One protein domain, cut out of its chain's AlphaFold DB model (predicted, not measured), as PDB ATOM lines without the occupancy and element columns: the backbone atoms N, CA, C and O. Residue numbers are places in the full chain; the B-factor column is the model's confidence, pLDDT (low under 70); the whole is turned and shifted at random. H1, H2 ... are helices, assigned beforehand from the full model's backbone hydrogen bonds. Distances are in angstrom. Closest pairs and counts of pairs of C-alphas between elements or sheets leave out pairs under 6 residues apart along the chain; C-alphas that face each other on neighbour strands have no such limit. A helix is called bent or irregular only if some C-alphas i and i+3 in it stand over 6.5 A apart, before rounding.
ATOM      1  N   ASN A 287     184.300 181.365 179.287       94.31
ATOM      2  CA  ASN A 287     183.817 180.730 178.058       94.31
ATOM      3  C   ASN A 287     183.636 181.680 176.859       94.31
ATOM      4  O   ASN A 287     183.498 181.189 175.741       94.31
ATOM      5  N   SER A 288     183.673 183.002 177.063       95.38
ATOM      6  CA  SER A 288     183.668 184.014 175.995       95.38
ATOM      7  C   SER A 288     185.066 184.447 175.526       95.38
ATOM      8  O   SER A 288     185.174 185.259 174.609       95.38
ATOM      9  N   HIS A 289     186.147 183.922 176.117       96.12
ATOM     10  CA  HIS A 289     187.511 184.228 175.674       96.12
ATOM     11  C   HIS A 289     187.774 183.639 174.269       96.12
ATOM     12  O   HIS A 289     187.457 182.465 174.067       96.12
ATOM     13  N   PRO A 290     188.418 184.359 173.324       96.56
ATOM     14  CA  PRO A 290     188.711 183.840 171.979       96.56
ATOM     15  C   PRO A 290     189.374 182.450 171.989       96.56
ATOM     16  O   PRO A 290     188.857 181.495 171.415       96.56
ATOM     17  N   ASP A 291     190.454 182.289 172.756       96.31
ATOM     18  CA  ASP A 291     191.158 181.007 172.927       96.31
ATOM     19  C   ASP A 291     190.487 180.009 173.896       96.31
ATOM     20  O   ASP A 291     191.140 179.095 174.409       96.31
ATOM     21  N   TRP A 292     189.183 180.120 174.182       97.25
ATOM     22  CA  TRP A 292     188.493 179.172 175.072       97.25
ATOM     23  C   TRP A 292     188.587 177.714 174.582       97.25
ATOM     24  O   TRP A 292     188.665 176.781 175.387       97.25
ATOM     25  N   ALA A 293     188.692 177.494 173.267       97.19
ATOM     26  CA  ALA A 293     188.951 176.177 172.675       97.19
ATOM     27  C   ALA A 293     190.328 175.577 173.048       97.19
ATOM     28  O   ALA A 293     190.513 174.359 172.958       97.19
ATOM     29  N   TYR A 294     191.287 176.403 173.481       96.19
ATOM     30  CA  TYR A 294     192.541 175.978 174.104       96.19
ATOM     31  C   TYR A 294     192.360 175.822 175.623       96.19
ATOM     32  O   TYR A 294     192.601 174.735 176.152       96.19
ATOM     33  N   TYR A 295     191.858 176.840 176.333       96.12
ATOM     34  CA  TYR A 295     191.794 176.814 177.806       96.12
ATOM     35  C   TYR A 295     190.876 175.709 178.356       96.12
ATOM     36  O   TYR A 295     191.223 175.041 179.330       96.12
ATOM     37  N   SER A 296     189.767 175.409 177.675       95.62
ATOM     38  CA  SER A 296     188.901 174.273 178.020       95.62
ATOM     39  C   SER A 296     189.589 172.906 177.871       95.62
ATOM     40  O   SER A 296     189.238 171.971 178.592       95.62
ATOM     41  N   LYS A 297     190.601 172.761 176.996       95.81
ATOM     42  CA  LYS A 297     191.435 171.543 176.917       95.81
ATOM     43  C   LYS A 297     192.377 171.439 178.117       95.81
ATOM     44  O   LYS A 297     192.531 170.343 178.654       95.81
ATOM     45  N   VAL A 298     192.942 172.563 178.573       94.94
ATOM     46  CA  VAL A 298     193.767 172.623 179.794       94.94
ATOM     47  C   VAL A 298     192.948 172.170 181.005       94.94
ATOM     48  O   VAL A 298     193.352 171.235 181.693       94.94
ATOM     49  N   ILE A 299     191.758 172.751 181.205       94.19
ATOM     50  CA  ILE A 299     190.847 172.411 182.313       94.19
ATOM     51  C   ILE A 299     190.458 170.924 182.269       94.19
ATOM     52  O   ILE A 299     190.678 170.201 183.240       94.19
ATOM     53  N   ARG A 300     189.973 170.419 181.122       93.94
ATOM     54  CA  ARG A 300     189.618 168.992 180.953       93.94
ATOM     55  C   ARG A 300     190.793 168.053 181.259       93.94
ATOM     56  O   ARG A 300     190.596 167.015 181.884       93.94
ATOM     57  N   SER A 301     192.012 168.421 180.861       93.19
ATOM     58  CA  SER A 301     193.228 167.630 181.104       93.19
ATOM     59  C   SER A 301     193.715 167.664 182.560       93.19
ATOM     60  O   SER A 301     194.430 166.752 182.984       93.19
ATOM     61  N   ILE A 302     193.350 168.679 183.347       90.50
ATOM     62  CA  ILE A 302     193.579 168.668 184.797       90.50
ATOM     63  C   ILE A 302     192.511 167.805 185.468       90.50
ATOM     64  O   ILE A 302     192.865 166.839 186.141       90.50
ATOM     65  N   ASN A 303     191.229 168.064 185.202       88.00
ATOM     66  CA  ASN A 303     190.120 167.346 185.832       88.00
ATOM     67  C   ASN A 303     190.209 165.831 185.586       88.00
ATOM     68  O   ASN A 303     190.120 165.055 186.531       88.00
ATOM     69  N   GLY A 304     190.497 165.394 184.353       86.56
ATOM     70  CA  GLY A 304     190.685 163.971 184.042       86.56
ATOM     71  C   GLY A 304     191.858 163.309 184.783       86.56
ATOM     72  O   GLY A 304     191.786 162.128 185.102       86.56
ATOM     73  N   ARG A 305     192.920 164.056 185.125       82.88
ATOM     74  CA  ARG A 305     193.999 163.540 185.991       82.88
ATOM     75  C   ARG A 305     193.538 163.406 187.443       82.88
ATOM     76  O   ARG A 305     193.885 162.418 188.080       82.88
ATOM     77  N   LEU A 306     192.766 164.368 187.948       76.81
ATOM     78  CA  LEU A 306     192.240 164.346 189.317       76.81
ATOM     79  C   LEU A 306     191.253 163.187 189.528       76.81
ATOM     80  O   LEU A 306     191.403 162.453 190.500       76.81
ATOM     81  N   LEU A 307     190.321 162.961 188.590       78.19
ATOM     82  CA  LEU A 307     189.399 161.818 188.644       78.19
ATOM     83  C   LEU A 307     190.158 160.482 188.649       78.19
ATOM     84  O   LEU A 307     189.914 159.652 189.517       78.19
ATOM     85  N   ASN A 308     191.130 160.297 187.747       77.12
ATOM     86  CA  ASN A 308     191.919 159.061 187.695       77.12
ATOM     87  C   ASN A 308     192.675 158.787 189.009       77.12
ATOM     88  O   ASN A 308     192.779 157.634 189.421       77.12
ATOM     89  N   ILE A 309     193.192 159.826 189.676       75.12
ATOM     90  CA  ILE A 309     193.855 159.689 190.983       75.12
ATOM     91  C   ILE A 309     192.845 159.300 192.070       75.12
ATOM     92  O   ILE A 309     193.139 158.409 192.863       75.12
ATOM     93  N   ALA A 310     191.652 159.904 192.088       76.31
ATOM     94  CA  ALA A 310     190.597 159.541 193.035       76.31
ATOM     95  C   ALA A 310     190.165 158.072 192.872       76.31
ATOM     96  O   ALA A 310     190.176 157.325 193.847       76.31
ATOM     97  N   THR A 311     189.898 157.619 191.642       77.31
ATOM     98  CA  THR A 311     189.537 156.219 191.359       77.31
ATOM     99  C   THR A 311     190.652 155.239 191.741       77.31
ATOM    100  O   THR A 311     190.364 154.168 192.271       77.31
ATOM    101  N   LEU A 312     191.926 155.598 191.535       74.75
ATOM    102  CA  LEU A 312     193.053 154.787 192.013       74.75
ATOM    103  C   LEU A 312     193.077 154.700 193.545       74.75
ATOM    104  O   LEU A 312     193.243 153.610 194.080       74.75
ATOM    105  N   ILE A 313     192.860 155.807 194.264       75.81
ATOM    106  CA  ILE A 313     192.794 155.812 195.735       75.81
ATOM    107  C   ILE A 313     191.622 154.955 196.239       75.81
ATOM    108  O   ILE A 313     191.799 154.178 197.175       75.81
ATOM    109  N   GLU A 314     190.450 155.028 195.603       79.31
ATOM    110  CA  GLU A 314     189.301 154.174 195.936       79.31
ATOM    111  C   GLU A 314     189.611 152.684 195.714       79.31
ATOM    112  O   GLU A 314     189.306 151.862 196.578       79.31
ATOM    113  N   GLN A 315     190.282 152.328 194.612       75.12
ATOM    114  CA  GLN A 315     190.746 150.958 194.351       75.12
ATOM    115  C   GLN A 315     191.783 150.490 195.385       75.12
ATOM    116  O   GLN A 315     191.687 149.370 195.889       75.12
ATOM    117  N   MET A 316     192.738 151.350 195.764       72.19
ATOM    118  CA  MET A 316     193.706 151.058 196.828       72.19
ATOM    119  C   MET A 316     192.999 150.785 198.163       72.19
ATOM    120  O   MET A 316     193.321 149.803 198.829       72.19
ATOM    121  N   GLN A 317     192.000 151.593 198.532       72.56
ATOM    122  CA  GLN A 317     191.241 151.436 199.780       72.56
ATOM    123  C   GLN A 317     190.312 150.209 199.800       72.56
ATOM    124  O   GLN A 317     189.982 149.721 200.880       72.56
ATOM    125  N   GLN A 318     189.899 149.701 198.635       74.12
ATOM    126  CA  GLN A 318     189.099 148.475 198.503       74.12
ATOM    127  C   GLN A 318     189.956 147.195 198.463       74.12
ATOM    128  O   GLN A 318     189.449 146.101 198.708       74.12
ATOM    129  N   SER A 319     191.254 147.310 198.167       65.88
ATOM    130  CA  SER A 319     192.184 146.176 198.106       65.88
ATOM    131  C   SER A 319     192.692 145.742 199.490       65.88
ATOM    132  O   SER A 319     192.997 146.570 200.349       65.88
ATOM    133  N   THR A 320     192.822 144.432 199.726       54.28
ATOM    134  CA  THR A 320     193.312 143.906 201.012       54.28
ATOM    135  C   THR A 320     194.836 144.069 201.172       54.28
ATOM    136  O   THR A 320     195.575 143.979 200.186       54.28
ATOM    137  N   PRO A 321     195.362 144.238 202.408       58.56
ATOM    138  CA  PRO A 321     196.799 144.457 202.652       58.56
ATOM    139  C   PRO A 321     197.739 143.367 202.109       58.56
ATOM    140  O   PRO A 321     198.921 143.611 201.872       58.56
ATOM    141  N   GLU A 322     197.233 142.154 201.890       54.38
ATOM    142  CA  GLU A 322     198.013 141.026 201.370       54.38
ATOM    143  C   GLU A 322     198.368 141.171 199.883       54.38
ATOM    144  O   GLU A 322     199.406 140.667 199.446       54.38
ATOM    145  N   ILE A 323     197.557 141.913 199.122       59.47
ATOM    146  CA  ILE A 323     197.852 142.283 197.733       59.47
ATOM    147  C   ILE A 323     199.075 143.216 197.713       59.47
ATOM    148  O   ILE A 323     200.003 143.005 196.931       59.47
ATOM    149  N   TRP A 324     199.143 144.170 198.647       53.66
ATOM    150  CA  TRP A 324     200.279 145.085 198.801       53.66
ATOM    151  C   TRP A 324     201.554 144.388 199.267       53.66
ATOM    152  O   TRP A 324     202.608 144.640 198.689       53.66
ATOM    153  N   ARG A 325     201.475 143.454 200.228       47.19
ATOM    154  CA  ARG A 325     202.632 142.621 200.626       47.19
ATOM    155  C   ARG A 325     203.266 141.918 199.421       47.19
ATOM    156  O   ARG A 325     204.482 141.964 199.259       47.19
ATOM    157  N   LYS A 326     202.444 141.325 198.544       53.31
ATOM    158  CA  LYS A 326     202.913 140.670 197.310       53.31
ATOM    159  C   LYS A 326     203.446 141.670 196.277       53.31
ATOM    160  O   LYS A 326     204.481 141.402 195.679       53.31
ATOM    161  N   SER A 327     202.789 142.816 196.090       54.22
ATOM    162  CA  SER A 327     203.196 143.817 195.089       54.22
ATOM    163  C   SER A 327     204.411 144.669 195.488       54.22
ATOM    164  O   SER A 327     205.024 145.271 194.610       54.22
ATOM    165  N   LEU A 328     204.748 144.747 196.779       49.22
ATOM    166  CA  LEU A 328     205.896 145.501 197.308       49.22
ATOM    167  C   LEU A 328     207.050 144.598 197.780       49.22
ATOM    168  O   LEU A 328     208.059 145.104 198.259       49.22
ATOM    169  N   GLY A 329     206.913 143.270 197.673       45.81
ATOM    170  CA  GLY A 329     207.940 142.303 198.084       45.81
ATOM    171  C   GLY A 329     208.147 142.174 199.601       45.81
ATOM    172  O   GLY A 329     209.114 141.551 200.033       45.81
TER     173      GLY A 329
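This is residues 287 to 329 of the 355 residues of the protein "FCP1-like domain, HAD-like domain protein" of Artemisia annua (UniProt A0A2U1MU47). One long, straight helix, H1, makes most of the length of this domain, and a short second helix, H2, turns off beyond its far end like the foot of an L. Residues 287 to 291 form a small hook before H1, and no other part packs along the middle of that helix. The printed part has 43 residues with two named helices, H1 then H2, and no named strand; the class is all helix. It is extended, with a radius of gyration of the C-alphas of 17.6 A, and its outline is a rod spanning 53 by 17 by 6 A.

After residues 287 to 291 comes H1, residues 292 to 318. Residues 288 to 294, of which 292 to 294 belong to H1, stand free, and so do residues 297 to 315 of H1. A tight link of 2 residues, Ser 319 and Thr 320, leads to H2, residues 321 to 327. The two helices are apart, with no C-alpha of the one within 8 A of the other. Residues 317 to 323, of which 321 to 323 belong to H2, also stand free. Every O i to N i+4 pair is within hydrogen-bond range in H2, and 21 of 23 are in H1.

H1 begins with C-alpha 292 at (188.493, 179.172, 175.072) and ends with C-alpha 318 at (189.099, 148.475, 198.503), 38.6 A from first to last C-alpha. It is not bent. H2 measures 9.9 A from C-alpha 321 to C-alpha 327, which is at (203.196, 143.817, 195.089).

The two C-alphas farthest apart are those of Ser 288 and Gly 329, at 53.1 A. The printed part has no cut, and its one link between helices is tight. The mean pLDDT of the printed part is 78.2; residues 319 to 329 are under 70, and H2 has a mean of 54.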